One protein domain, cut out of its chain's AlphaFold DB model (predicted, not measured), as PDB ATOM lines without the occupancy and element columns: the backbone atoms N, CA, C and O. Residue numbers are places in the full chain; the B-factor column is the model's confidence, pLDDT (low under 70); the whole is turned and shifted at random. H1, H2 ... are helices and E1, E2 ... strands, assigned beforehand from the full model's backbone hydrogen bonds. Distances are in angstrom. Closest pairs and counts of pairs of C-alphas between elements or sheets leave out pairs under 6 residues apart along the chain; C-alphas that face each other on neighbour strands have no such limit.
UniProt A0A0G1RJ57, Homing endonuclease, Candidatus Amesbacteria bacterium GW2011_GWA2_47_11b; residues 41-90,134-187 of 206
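AT A GLANCE: This is residues 41 to 90 and 134 to 187 of the 206 residues of the protein "Homing endonuclease" of Candidatus Amesbacteria bacterium GW2011_GWA2_47_11b (UniProt A0A0G1RJ57). Three helices, H2, H3 and H4, stand side by side with neighbours running opposite ways, and H3 and H4 pack on one face of a two-stranded hairpin, E3 and E4. One end of H2, at Leu 144, meets the middle of H1, at Ala 63, with the two helices about perpendicular, and a small hairpin, E1 and E2, lies beyond H2. The printed part has 104 residues, with four named helices and four named strands in the order E1 E2 H1 E3 E4 H2 H3 H4 along the chain; the class is mixed, helices and strands, and the strands form two antiparallel sheets, E1 - E2 and E3 - E4. The whole is compact, with a radius of gyration of the C-alphas of 14.8 A, but flat, spanning 41 by 35 by 19 A.

HOW THE PARTS SIT: E1, residues 42 to 46, and E2, residues 50 to 54, form an antiparallel hairpin, with N 44 and O 52 within hydrogen-bond range at 3.1 A. E3, residues 70 to 78, and E4, residues 86 to 90, form another, with N 87 and O 77 at 2.8 A. H1, residues 56 to 69, touches H2, residues 134 to 144, with residues 59 to 63 alone, about perpendicular at 76 degrees; the closest C-alphas, of Ala 63 and Leu 144, are 5.6 A apart. The closest C-alphas of E1 and H2, of Tyr 42 and Asn 143, are 7.4 A apart. H2 and H3, residues 152 to 163, are a helical hairpin and touch at Phe 138 and Leu 162, C-alphas 5.9 A apart, at a steep tilt of 36 degrees, only just past shallow. H3 and H4, residues 171 to 187, are another, touching at Ile 161 and Ala 177, C-alphas 5.3 A apart, at a shallow tilt of 26 degrees. The closest C-alphas of E3 and H4, of Val 74 and Ala 181, are 5.7 A apart. In H1, H2, H3 and H4 every O i to N i+4 pair is within hydrogen-bond range.

IN THESE COORDINATES: E1 begins at C-alpha 42 (64.436, 107.137, 123.474). H1 is 19.5 A long, E3 25.5 A and H4 24.1 A, ending at C-alpha 187 (86.481, 125.114, 121.697).

THE WHOLE: Residues 91 to 133 are not printed; C-alphas 90 and 134 are 6.9 A apart. No link printed whole is long. Residues 41 to 51 and 165 to 169 are under pLDDT 70.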
ATOM      1  N   MET A  41      62.909 103.963 120.489       47.31
ATOM      2  CA  MET A  41      62.224 105.024 121.213       47.31
ATOM      3  C   MET A  41      63.105 105.420 122.396       47.31
ATOM      4  O   MET A  41      63.223 104.685 123.377       47.31
ATOM      5  N   TYR A  42      63.713 106.600 122.331       55.25
ATOM      6  CA  TYR A  42      64.436 107.137 123.474       55.25
ATOM      7  C   TYR A  42      63.418 107.687 124.466       55.25
ATOM      8  O   TYR A  42      62.817 108.736 124.238       55.25
ATOM      9  N   VAL A  43      63.193 106.922 125.535       49.00
ATOM     10  CA  VAL A  43      62.317 107.276 126.650       49.00
ATOM     11  C   VAL A  43      63.124 108.022 127.708       49.00
ATOM     12  O   VAL A  43      64.141 107.515 128.183       49.00
ATOM     13  N   TRP A  44      62.665 109.196 128.139       61.59
ATOM     14  CA  TRP A  44      63.138 109.773 129.397       61.59
ATOM     15  C   TRP A  44      61.981 110.257 130.272       61.59
ATOM     16  O   TRP A  44      61.096 110.980 129.817       61.59
ATOM     17  N   ASP A  45      62.007 109.834 131.540       48.19
ATOM     18  CA  ASP A  45      61.014 110.214 132.545       48.19
ATOM     19  C   ASP A  45      61.314 111.603 133.095       48.19
ATOM     20  O   ASP A  45      62.395 111.843 133.656       48.19
ATOM     21  N   ASN A  46      60.332 112.485 132.968       45.25
ATOM     22  CA  ASN A  46      60.271 113.742 133.694       45.25
ATOM     23  C   ASN A  46      59.435 113.453 134.936       45.25
ATOM     24  O   ASN A  46      58.388 112.819 134.830       45.25
ATOM     25  N   THR A  47      59.926 113.858 136.101       49.28
ATOM     26  CA  THR A  47      59.287 113.688 137.410       49.28
ATOM     27  C   THR A  47      57.752 113.774 137.303       49.28
ATOM     28  O   THR A  47      57.245 114.761 136.784       49.28
ATOM     29  N   VAL A  48      57.068 112.716 137.761       42.09
ATOM     30  CA  VAL A  48      55.630 112.385 137.625       42.09
ATOM     31  C   VAL A  48      55.121 112.076 136.195       42.09
ATOM     32  O   VAL A  48      54.677 112.931 135.439       42.09
ATOM     33  N   GLY A  49      55.123 110.785 135.842       46.31
ATOM     34  CA  GLY A  49      54.136 110.173 134.937       46.31
ATOM     35  C   GLY A  49      54.232 110.421 133.426       46.31
ATOM     36  O   GLY A  49      53.472 109.792 132.695       46.31
ATOM     37  N   SER A  50      55.134 111.270 132.916       52.28
ATOM     38  CA  SER A  50      55.252 111.507 131.465       52.28
ATOM     39  C   SER A  50      56.600 111.054 130.892       52.28
ATOM     40  O   SER A  50      57.627 111.717 131.033       52.28
ATOM     41  N   SER A  51      56.582 109.916 130.194       63.00
ATOM     42  CA  SER A  51      57.696 109.448 129.368       63.00
ATOM     43  C   SER A  51      57.723 110.241 128.058       63.00
ATOM     44  O   SER A  51      56.810 110.104 127.236       63.00
ATOM     45  N   ILE A  52      58.746 111.068 127.832       70.06
ATOM     46  CA  ILE A  52      58.957 111.679 126.511       70.06
ATOM     47  C   ILE A  52      59.577 110.623 125.611       70.06
ATOM     48  O   ILE A  52      60.572 110.014 125.988       70.06
ATOM     49  N   ARG A  53      58.982 110.417 124.434       75.56
ATOM     50  CA  ARG A  53      59.491 109.502 123.415       75.56
ATOM     51  C   ARG A  53      59.889 110.308 122.185       75.56
ATOM     52  O   ARG A  53      59.045 110.991 121.606       75.56
ATOM     53  N   VAL A  54      61.163 110.244 121.804       85.75
ATOM     54  CA  VAL A  54      61.691 110.921 120.608       85.75
ATOM     55  C   VAL A  54      62.295 109.886 119.671       85.75
ATOM     56  O   VAL A  54      63.036 109.007 120.114       85.75
ATOM     57  N   SER A  55      61.944 109.961 118.384       90.88
ATOM     58  CA  SER A  55      62.444 109.028 117.375       90.88
ATOM     59  C   SER A  55      63.910 109.318 117.022       90.88
ATOM     60  O   SER A  55      64.354 110.467 117.147       90.88
ATOM     61  N   PRO A  56      64.664 108.320 116.527       91.56
ATOM     62  CA  PRO A  56      66.049 108.514 116.100       91.56
ATOM     63  C   PRO A  56      66.216 109.616 115.048       91.56
ATOM     64  O   PRO A  56      67.125 110.427 115.163       91.56
ATOM     65  N   THR A  57      65.302 109.718 114.077       96.19
ATOM     66  CA  THR A  57      65.335 110.767 113.044       96.19
ATOM     67  C   THR A  57      65.201 112.167 113.641       96.19
ATOM     68  O   THR A  57      65.892 113.093 113.223       96.19
ATOM     69  N   VAL A  58      64.345 112.332 114.656       96.12
ATOM     70  CA  VAL A  58      64.202 113.617 115.355       96.12
ATOM     71  C   VAL A  58      65.456 113.932 116.170       96.12
ATOM     72  O   VAL A  58      65.896 115.079 116.171       96.12
ATOM     73  N   LEU A  59      66.070 112.943 116.826       96.19
ATOM     74  CA  LEU A  59      67.347 113.147 117.520       96.19
ATOM     75  C   LEU A  59      68.478 113.504 116.556       96.19
ATOM     76  O   LEU A  59      69.252 114.404 116.863       96.19
ATOM     77  N   ALA A  60      68.546 112.855 115.394       97.69
ATOM     78  CA  ALA A  60      69.519 113.167 114.355       97.69
ATOM     79  C   ALA A  60      69.340 114.600 113.834       97.69
ATOM     80  O   ALA A  60      70.315 115.341 113.744       97.69
ATOM     81  N   TYR A  61      68.096 115.031 113.593       98.44
ATOM     82  CA  TYR A  61      67.804 116.421 113.233       98.44
ATOM     83  C   TYR A  61      68.254 117.393 114.331       98.44
ATOM     84  O   TYR A  61      68.938 118.372 114.048       98.44
ATOM     85  N   ILE A  62      67.905 117.125 115.595       98.44
ATOM     86  CA  ILE A  62      68.293 117.983 116.726       98.44
ATOM     87  C   ILE A  62      69.818 118.022 116.884       98.44
ATOM     88  O   ILE A  62      70.354 119.079 117.201       98.44
ATOM     89  N   ALA A  63      70.521 116.914 116.652       98.44
ATOM     90  CA  ALA A  63      71.980 116.863 116.677       98.44
ATOM     91  C   ALA A  63      72.610 117.677 115.540       98.44
ATOM     92  O   ALA A  63      73.527 118.452 115.794       98.44
ATOM     93  N   GLY A  64      72.089 117.566 114.315       98.56
ATOM     94  CA  GLY A  64      72.534 118.395 113.192       98.56
ATOM     95  C   GLY A  64      72.279 119.883 113.447       98.56
ATOM     96  O   GLY A  64      73.157 120.716 113.234       98.56
ATOM     97  N   PHE A  65      71.112 120.218 114.004       98.56
ATOM     98  CA  PHE A  65      70.790 121.590 114.397       98.56
ATOM     99  C   PHE A  65      71.676 122.078 115.556       98.56
ATOM    100  O   PHE A  65      72.081 123.237 115.569       98.56
ATOM    101  N   LEU A  66      72.028 121.199 116.504       98.62
ATOM    102  CA  LEU A  66      72.989 121.491 117.570       98.62
ATOM    103  C   LEU A  66      74.366 121.820 116.992       98.62
ATOM    104  O   LEU A  66      75.005 122.731 117.500       98.62
ATOM    105  N   ASP A  67      74.820 121.097 115.969       98.12
ATOM    106  CA  ASP A  67      76.122 121.309 115.329       98.12
ATOM    107  C   ASP A  67      76.203 122.618 114.541       98.12
ATOM    108  O   ASP A  67      77.232 123.294 114.615       98.12
ATOM    109  N   GLY A  68      75.132 122.988 113.837       97.69
ATOM    110  CA  GLY A  68      75.057 124.254 113.105       97.69
ATOM    111  C   GLY A  68      74.829 125.447 114.033       97.69
ATOM    112  O   GLY A  68      75.730 126.250 114.267       97.69
ATOM    113  N   ASP A  69      73.635 125.509 114.619       97.06
ATOM    114  CA  ASP A  69      73.090 126.697 115.292       97.06
ATOM    115  C   ASP A  69      72.953 126.523 116.815       97.06
ATOM    116  O   ASP A  69      72.293 127.299 117.516       97.06
ATOM    117  N   GLY A  70      73.584 125.487 117.363       97.88
ATOM    118  CA  GLY A  70      73.571 125.202 118.787       97.88
ATOM    119  C   GLY A  70      74.882 125.473 119.520       97.88
ATOM    120  O   GLY A  70      75.949 125.742 118.959       97.88
ATOM    121  N   CYS A  71      74.805 125.386 120.845       98.19
ATOM    122  CA  CYS A  71      75.924 125.598 121.744       98.19
ATOM    123  C   CYS A  71      75.851 124.650 122.944       98.19
ATOM    124  O   CYS A  71      74.810 124.490 123.579       98.19
ATOM    125  N   ILE A  72      76.994 124.052 123.284       98.56
ATOM    126  CA  ILE A  72      77.211 123.358 124.553       98.56
ATOM    127  C   ILE A  72      78.204 124.210 125.334       98.56
ATOM    128  O   ILE A  72      79.365 124.329 124.940       98.56
ATOM    129  N   LYS A  73      77.761 124.823 126.432       97.75
ATOM    130  CA  LYS A  73      78.594 125.698 127.271       97.75
ATOM    131  C   LYS A  73      78.523 125.299 128.735       97.75
ATOM    132  O   LYS A  73      77.588 124.631 129.177       97.75
ATOM    133  N   VAL A  74      79.521 125.728 129.501       97.00
ATOM    134  CA  VAL A  74      79.569 125.518 130.949       97.00
ATOM    135  C   VAL A  74      79.688 126.860 131.643       97.00
ATOM    136  O   VAL A  74      80.626 127.614 131.397       97.00
ATOM    137  N   THR A  75      78.752 127.142 132.540       94.69
ATOM    138  CA  THR A  75      78.840 128.277 133.457       94.69
ATOM    139  C   THR A  75      79.410 127.798 134.784       94.69
ATOM    140  O   THR A  75      78.919 126.830 135.368       94.69
ATOM    141  N   ILE A  76      80.433 128.493 135.275       93.19
ATOM    142  CA  ILE A  76      81.018 128.271 136.599       93.19
ATOM    143  C   ILE A  76      80.401 129.313 137.535       93.19
ATOM    144  O   ILE A  76      80.708 130.497 137.430       93.19
ATOM    145  N   ALA A  77      79.490 128.888 138.407       88.50
ATOM    146  CA  ALA A  77      78.764 129.777 139.313       88.50
ATOM    147  C   ALA A  77      79.273 129.629 140.748       88.50
ATOM    148  O   ALA A  77      79.457 128.504 141.213       88.50
ATOM    149  N   LYS A  78      79.439 130.745 141.467       89.75
ATOM    150  CA  LYS A  78      79.706 130.714 142.909       89.75
ATOM    151  C   LYS A  78      78.469 130.221 143.660       89.75
ATOM    152  O   LYS A  78      77.360 130.664 143.357       89.75
ATOM    153  N   ARG A  79      78.647 129.270 144.578       87.44
ATOM    154  CA  ARG A  79      77.574 128.686 145.397       87.44
ATOM    155  C   ARG A  79      78.114 128.278 146.761       87.44
ATOM    156  O   ARG A  79      79.019 127.451 146.825       87.44
ATOM    157  N   ASP A  80      77.479 128.764 147.818       86.06
ATOM    158  CA  ASP A  80      77.930 128.530 149.197       86.06
ATOM    159  C   ASP A  80      77.783 127.062 149.619       86.06
ATOM    160  O   ASP A  80      78.606 126.531 150.354       86.06
ATOM    161  N   TYR A  81      76.785 126.354 149.075       83.50
ATOM    162  CA  TYR A  81      76.608 124.918 149.320       83.50
ATOM    163  C   TYR A  81      77.650 124.037 148.607       83.50
ATOM    164  O   TYR A  81      77.725 122.831 148.859       83.50
ATOM    165  N   ALA A  82      78.416 124.582 147.655       84.19
ATOM    166  CA  ALA A  82      79.410 123.809 146.925       84.19
ATOM    167  C   ALA A  82      80.699 123.720 147.745       84.19
ATOM    168  O   ALA A  82      81.252 124.732 148.156       84.19
ATOM    169  N   LYS A  83      81.245 122.510 147.912       83.56
ATOM    170  CA  LYS A  83      82.437 122.267 148.749       83.56
ATOM    171  C   LYS A  83      83.644 123.156 148.413       83.56
ATOM    172  O   LYS A  83      84.405 123.512 149.301       83.56
ATOM    173  N   PHE A  84      83.838 123.471 147.135       85.38
ATOM    174  CA  PHE A  84      84.925 124.333 146.657       85.38
ATOM    175  C   PHE A  84      84.438 125.741 146.280       85.38
ATOM    176  O   PHE A  84      85.124 126.446 145.549       85.38
ATOM    177  N   GLY A  85      83.225 126.126 146.686       87.38
ATOM    178  CA  GLY A  85      82.606 127.415 146.375       87.38
ATOM    179  C   GLY A  85      82.084 127.567 144.943       87.38
ATOM    180  O   GLY A  85      81.483 128.591 144.631       87.38
ATOM    181  N   TYR A  86      82.268 126.567 144.067       88.81
ATOM    182  CA  TYR A  86      81.850 126.631 142.662       88.81
ATOM    183  C   TYR A  86      80.991 125.443 142.225       88.81
ATOM    184  O   TYR A  86      81.277 124.284 142.531       88.81
ATOM    185  N   TYR A  87      79.971 125.749 141.425       88.44
ATOM    186  CA  TYR A  87      79.088 124.807 140.751       88.44
ATOM    187  C   TYR A  87      79.240 124.925 139.231       88.44
ATOM    188  O   TYR A  87      79.139 126.018 138.669       88.44
ATOM    189  N   PHE A  88      79.428 123.790 138.560       92.25
ATOM    190  CA  PHE A  88      79.518 123.705 137.101       92.25
ATOM    191  C   PHE A  88      78.138 123.405 136.511       92.25
ATOM    192  O   PHE A  88      77.607 122.303 136.676       92.25
ATOM    193  N   ARG A  89      77.557 124.380 135.808       93.69
ATOM    194  CA  ARG A  89      76.279 124.243 135.105       93.69
ATOM    195  C   ARG A  89      76.528 124.014 133.622       93.69
ATOM    196  O   ARG A  89      76.974 124.925 132.933       93.69
ATOM    197  N   VAL A  90      76.207 122.819 133.133       96.69
ATOM    198  CA  VAL A  90      76.172 122.540 131.692       96.69
ATOM    199  C   VAL A  90      74.875 123.085 131.111       96.69
ATOM    200  O   VAL A  90      73.793 122.795 131.626       96.69
ATOM    201  N   ARG A 134      70.177 119.576 134.754       90.81
ATOM    202  CA  ARG A 134      71.348 118.696 134.804       90.81
ATOM    203  C   ARG A 134      71.013 117.270 134.365       90.81
ATOM    204  O   ARG A 134      71.775 116.667 133.608       90.81
ATOM    205  N   LYS A 135      69.915 116.705 134.884       89.88
ATOM    206  CA  LYS A 135      69.533 115.307 134.629       89.88
ATOM    207  C   LYS A 135      69.110 115.136 133.174       89.88
ATOM    208  O   LYS A 135      69.508 114.164 132.535       89.88
ATOM    209  N   PHE A 136      68.358 116.099 132.657       92.12
ATOM    210  CA  PHE A 136      67.937 116.163 131.273       92.12
ATOM    211  C   PHE A 136      69.133 116.300 130.342       92.12
ATOM    212  O   PHE A 136      69.284 115.470 129.455       92.12
ATOM    213  N   ASN A 137      70.024 117.271 130.571       94.56
ATOM    214  CA  ASN A 137      71.200 117.474 129.723       94.56
ATOM    215  C   ASN A 137      72.088 116.226 129.673       94.56
ATOM    216  O   ASN A 137      72.605 115.898 128.611       94.56
ATOM    217  N   PHE A 138      72.214 115.475 130.773       93.06
ATOM    218  CA  PHE A 138      72.957 114.212 130.760       93.06
ATOM    219  C   PHE A 138      72.337 113.188 129.799       93.06
ATOM    220  O   PHE A 138      73.046 112.582 128.999       93.06
ATOM    221  N   ARG A 139      71.009 113.024 129.842       91.50
ATOM    222  CA  ARG A 139      70.279 112.104 128.953       91.50
ATOM    223  C   ARG A 139      70.257 112.597 127.507       91.50
ATOM    224  O   ARG A 139      70.492 111.809 126.598       91.50
ATOM    225  N   LEU A 140      70.016 113.890 127.298       94.38
ATOM    226  CA  LEU A 140      70.011 114.520 125.982       94.38
ATOM    227  C   LEU A 140      71.355 114.301 125.285       94.38
ATOM    228  O   LEU A 140      71.384 113.744 124.195       94.38
ATOM    229  N   LEU A 141      72.466 114.672 125.928       95.75
ATOM    230  CA  LEU A 141      73.798 114.521 125.338       95.75
ATOM    231  C   LEU A 141      74.152 113.052 125.078       95.75
ATOM    232  O   LEU A 141      74.744 112.753 124.046       95.75
ATOM    233  N   PHE A 142      73.741 112.127 125.951       94.44
ATOM    234  CA  PHE A 142      73.906 110.693 125.710       94.44
ATOM    235  C   PHE A 142      73.176 110.229 124.437       94.44
ATOM    236  O   PHE A 142      73.764 109.517 123.626       94.44
ATOM    237  N   ASN A 143      71.934 110.679 124.232       94.06
ATOM    238  CA  ASN A 143      71.103 110.295 123.086       94.06
ATOM    239  C   ASN A 143      71.478 111.014 121.778       94.06
ATOM    240  O   ASN A 143      71.262 110.465 120.702       94.06
ATOM    241  N   LEU A 144      72.045 112.223 121.852       96.25
ATOM    242  CA  LEU A 144      72.550 112.951 120.679       96.25
ATOM    243  C   LEU A 144      73.949 112.482 120.247       96.25
ATOM    244  O   LEU A 144      74.312 112.638 119.085       96.25
ATOM    245  N   ARG A 145      74.724 111.872 121.155       96.12
ATOM    246  CA  ARG A 145      76.102 111.410 120.916       96.12
ATOM    247  C   ARG A 145      76.336 110.650 119.597       96.12
ATOM    248  O   ARG A 145      77.377 110.912 119.000       96.12
ATOM    249  N   PRO A 146      75.471 109.721 119.138       96.75
ATOM    250  CA  PRO A 146      75.716 109.011 117.880       96.75
ATOM    251  C   PRO A 146      75.559 109.883 116.624       96.75
ATOM    252  O   PRO A 146      76.037 109.482 115.569       96.75
ATOM    253  N   PHE A 147      74.913 111.048 116.722       97.69
ATOM    254  CA  PHE A 147      74.572 111.896 115.575       97.69
ATOM    255  C   PHE A 147      75.367 113.211 115.518       97.69
ATOM    256  O   PHE A 147      75.467 113.815 114.458       97.69
ATOM    257  N   VAL A 148      75.919 113.666 116.648       97.75
ATOM    258  CA  VAL A 148      76.729 114.894 116.731       97.75
ATOM    259  C   VAL A 148      78.114 114.664 116.118       97.75
ATOM    260  O   VAL A 148      78.833 113.742 116.514       97.75
ATOM    261  N   VAL A 149      78.514 115.549 115.208       97.94
ATOM    262  CA  VAL A 149      79.778 115.513 114.465       97.94
ATOM    263  C   VAL A 149      80.693 116.655 114.907       97.94
ATOM    264  O   VAL A 149      81.758 116.404 115.473       97.94
ATOM    265  N   VAL A 150      80.276 117.907 114.700       97.38
ATOM    266  CA  VAL A 150      81.125 119.099 114.883       97.38
ATOM    267  C   VAL A 150      81.395 119.358 116.362       97.38
ATOM    268  O   VAL A 150      82.537 119.588 116.764       97.38
ATOM    269  N   LYS A 151      80.363 119.279 117.207       97.88
ATOM    270  CA  LYS A 151      80.459 119.593 118.643       97.88
ATOM    271  C   LYS A 151      80.690 118.358 119.514       97.88
ATOM    272  O   LYS A 151      80.450 118.387 120.726       97.88
ATOM    273  N   LYS A 152      81.173 117.256 118.924       98.06
ATOM    274  CA  LYS A 152      81.371 115.972 119.617       98.06
ATOM    275  C   LYS A 152      82.300 116.108 120.821       98.06
ATOM    276  O   LYS A 152      82.013 115.568 121.888       98.06
ATOM    277  N   ARG A 153      83.378 116.890 120.693       98.19
ATOM    278  CA  ARG A 153      84.328 117.096 121.793       98.19
ATOM    279  C   ARG A 153      83.701 117.861 122.961       98.19
ATOM    280  O   ARG A 153      83.879 117.466 124.112       98.19
ATOM    281  N   GLN A 154      82.947 118.924 122.681       98.56
ATOM    282  CA  GLN A 154      82.215 119.679 123.698       98.56
ATOM    283  C   GLN A 154      81.184 118.785 124.398       98.56
ATOM    284  O   GLN A 154      81.072 118.831 125.623       98.56
ATOM    285  N   LEU A 155      80.481 117.935 123.641       98.31
ATOM    286  CA  LEU A 155      79.517 116.966 124.164       98.31
ATOM    287  C   LEU A 155      80.167 115.968 125.128       98.31
ATOM    288  O   LEU A 155      79.625 115.719 126.206       98.31
ATOM    289  N   GLU A 156      81.325 115.408 124.773       97.88
ATOM    290  CA  GLU A 156      82.052 114.449 125.614       97.88
ATOM    291  C   GLU A 156      82.522 115.082 126.929       97.88
ATOM    292  O   GLU A 156      82.282 114.529 128.004       97.88
ATOM    293  N   LEU A 157      83.113 116.276 126.861       98.19
ATOM    294  CA  LEU A 157      83.563 117.025 128.040       98.19
ATOM    295  C   LEU A 157      82.386 117.441 128.936       98.19
ATOM    296  O   LEU A 157      82.458 117.348 130.163       98.19
ATOM    297  N   ALA A 158      81.271 117.865 128.340       97.75
ATOM    298  CA  ALA A 158      80.063 118.205 129.081       97.75
ATOM    299  C   ALA A 158      79.459 116.965 129.757       97.75
ATOM    300  O   ALA A 158      79.053 117.029 130.919       97.75
ATOM    301  N   SER A 159      79.461 115.822 129.067       95.62
ATOM    302  CA  SER A 159      79.030 114.535 129.622       95.62
ATOM    303  C   SER A 159      79.917 114.097 130.790       95.62
ATOM    304  O   SER A 159      79.393 113.625 131.802       95.62
ATOM    305  N   GLU A 160      81.235 114.328 130.714       94.38
ATOM    306  CA  GLU A 160      82.158 114.109 131.835       94.38
ATOM    307  C   GLU A 160      81.742 114.950 133.050       94.38
ATOM    308  O   GLU A 160      81.506 114.392 134.123       94.38
ATOM    309  N   ILE A 161      81.551 116.263 132.888       94.31
ATOM    310  CA  ILE A 161      81.126 117.163 133.978       94.31
ATOM    311  C   ILE A 161      79.791 116.713 134.594       94.31
ATOM    312  O   ILE A 161      79.615 116.719 135.819       94.31
ATOM    313  N   LEU A 162      78.838 116.293 133.759       92.50
ATOM    314  CA  LEU A 162      77.527 115.816 134.203       92.50
ATOM    315  C   LEU A 162      77.610 114.469 134.943       92.50
ATOM    316  O   LEU A 162      76.878 114.264 135.920       92.50
ATOM    317  N   SER A 163      78.544 113.593 134.563       89.94
ATOM    318  CA  SER A 163      78.779 112.300 135.220       89.94
ATOM    319  C   SER A 163      79.349 112.432 136.638       89.94
ATOM    320  O   SER A 163      79.072 111.589 137.491       89.94
ATOM    321  N   LEU A 164      80.041 113.538 136.943       84.75
ATOM    322  CA  LEU A 164      80.595 113.820 138.277       84.75
ATOM    323  C   LEU A 164      79.511 114.106 139.351       84.75
ATOM    324  O   LEU A 164      79.836 114.278 140.527       84.75
ATOM    325  N   LYS A 165      78.217 114.090 138.965       69.56
ATOM    326  CA  LYS A 165      77.016 114.345 139.797       69.56
ATOM    327  C   LYS A 165      77.200 115.553 140.740       69.56
ATOM    328  O   LYS A 165      77.880 116.519 140.407       69.56
ATOM    329  N   ASP A 166      76.619 115.484 141.934       59.56
ATOM    330  CA  ASP A 166      76.786 116.446 143.031       59.56
ATOM    331  C   ASP A 166      78.126 116.259 143.774       59.56
ATOM    332  O   ASP A 166      78.319 116.756 144.885       59.56
ATOM    333  N   LYS A 167      79.057 115.474 143.209       56.12
ATOM    334  CA  LYS A 167      80.294 115.047 143.866       56.12
ATOM    335  C   LYS A 167      81.541 115.603 143.202       56.12
ATOM    336  O   LYS A 167      82.553 114.911 143.110       56.12
ATOM    337  N   VAL A 168      81.546 116.904 142.939       62.19
ATOM    338  CA  VAL A 168      82.811 117.647 142.975       62.19
ATOM    339  C   VAL A 168      83.251 117.793 144.444       62.19
ATOM    340  O   VAL A 168      83.280 118.870 145.025       62.19
ATOM    341  N   LYS A 169      83.474 116.646 145.099       68.88
ATOM    342  CA  LYS A 169      83.699 116.497 146.545       68.88
ATOM    343  C   LYS A 169      85.174 116.359 146.889       68.88
ATOM    344  O   LYS A 169      85.532 116.467 148.059       68.88
ATOM    345  N   ASN A 170      86.027 116.105 145.903       83.94
ATOM    346  CA  ASN A 170      87.466 116.027 146.105       83.94
ATOM    347  C   ASN A 170      88.219 116.898 145.081       83.94
ATOM    348  O   ASN A 170      87.680 117.173 144.002       83.94
ATOM    349  N   PRO A 171      89.457 117.315 145.395       87.38
ATOM    350  CA  PRO A 171      90.224 118.213 144.533       87.38
ATOM    351  C   PRO A 171      90.460 117.660 143.121       87.38
ATOM    352  O   PRO A 171      90.513 118.426 142.165       87.38
ATOM    353  N   ILE A 172      90.557 116.337 142.964       89.50
ATOM    354  CA  ILE A 172      90.799 115.683 141.669       89.50
ATOM    355  C   ILE A 172      89.588 115.864 140.748       89.50
ATOM    356  O   ILE A 172      89.722 116.353 139.628       89.50
ATOM    357  N   SER A 173      88.389 115.528 141.231       89.06
ATOM    358  CA  SER A 173      87.131 115.720 140.498       89.06
ATOM    359  C   SER A 173      86.878 117.192 140.157       89.06
ATOM    360  O   SER A 173      86.409 117.490 139.062       89.06
ATOM    361  N   PHE A 174      87.261 118.114 141.051       90.94
ATOM    362  CA  PHE A 174      87.171 119.555 140.807       90.94
ATOM    363  C   PHE A 174      88.100 119.999 139.685       90.94
ATOM    364  O   PHE A 174      87.650 120.632 138.733       90.94
ATOM    365  N   LYS A 175      89.378 119.614 139.755       91.81
ATOM    366  CA  LYS A 175      90.366 119.921 138.714       91.81
ATOM    367  C   LYS A 175      89.940 119.360 137.356       91.81
ATOM    368  O   LYS A 175      90.072 120.058 136.356       91.81
ATOM    369  N   ARG A 176      89.373 118.147 137.315       92.69
ATOM    370  CA  ARG A 176      88.821 117.550 136.085       92.69
ATOM    371  C   ARG A 176      87.661 118.362 135.517       92.69
ATOM    372  O   ARG A 176      87.714 118.740 134.351       92.69
ATOM    373  N   ALA A 177      86.662 118.688 136.341       93.38
ATOM    374  CA  ALA A 177      85.518 119.498 135.917       93.38
ATOM    375  C   ALA A 177      85.949 120.887 135.423       93.38
ATOM    376  O   ALA A 177      85.483 121.344 134.381       93.38
ATOM    377  N   MET A 178      86.885 121.524 136.131       94.44
ATOM    378  CA  MET A 178      87.463 122.809 135.745       94.44
ATOM    379  C   MET A 178      88.186 122.719 134.399       94.44
ATOM    380  O   MET A 178      87.900 123.505 133.501       94.44
ATOM    381  N   LYS A 179      89.073 121.731 134.221       96.00
ATOM    382  CA  LYS A 179      89.800 121.523 132.961       96.00
ATOM    383  C   LYS A 179      88.839 121.301 131.790       96.00
ATOM    384  O   LYS A 179      89.003 121.926 130.748       96.00
ATOM    385  N   ALA A 180      87.818 120.464 131.976       96.50
ATOM    386  CA  ALA A 180      86.801 120.213 130.959       96.50
ATOM    387  C   ALA A 180      85.996 121.480 130.617       96.50
ATOM    388  O   ALA A 180      85.784 121.771 129.443       96.50
ATOM    389  N   ALA A 181      85.597 122.269 131.620       96.25
ATOM    390  CA  ALA A 181      84.864 123.518 131.412       96.25
ATOM    391  C   ALA A 181      85.699 124.560 130.647       96.25
ATOM    392  O   ALA A 181      85.194 125.207 129.729       96.25
ATOM    393  N   MET A 182      86.982 124.693 130.995       96.56
ATOM    394  CA  MET A 182      87.911 125.594 130.309       96.56
ATOM    395  C   MET A 182      88.157 125.166 128.861       96.56
ATOM    396  O   MET A 182      88.184 126.014 127.973       96.56
ATOM    397  N   GLU A 183      88.265 123.863 128.604       97.19
ATOM    398  CA  GLU A 183      88.431 123.352 127.245       97.19
ATOM    399  C   GLU A 183      87.172 123.562 126.394       97.19
ATOM    400  O   GLU A 183      87.280 124.010 125.258       97.19
ATOM    401  N   ILE A 184      85.970 123.346 126.944       97.44
ATOM    402  CA  ILE A 184      84.716 123.689 126.247       97.44
ATOM    403  C   ILE A 184      84.698 125.173 125.875       97.44
ATOM    404  O   ILE A 184      84.345 125.525 124.753       97.44
ATOM    405  N   ARG A 185      85.106 126.053 126.799       95.94
ATOM    406  CA  ARG A 185      85.203 127.489 126.518       95.94
ATOM    407  C   ARG A 185      86.176 127.766 125.373       95.94
ATOM    408  O   ARG A 185      85.830 128.537 124.488       95.94
ATOM    409  N   ARG A 186      87.352 127.130 125.370       95.81
ATOM    410  CA  ARG A 186      88.346 127.267 124.296       95.81
ATOM    411  C   ARG A 186      87.792 126.809 122.945       95.81
ATOM    412  O   ARG A 186      87.979 127.513 121.966       95.81
ATOM    413  N   LEU A 187      87.091 125.675 122.910       95.25
ATOM    414  CA  LEU A 187      86.481 125.114 121.697       95.25
ATOM    415  C   LEU A 187      85.324 125.959 121.143       95.25
ATOM    416  O   LEU A 187      85.012 125.854 119.963       95.25
TER     417      LEU A 187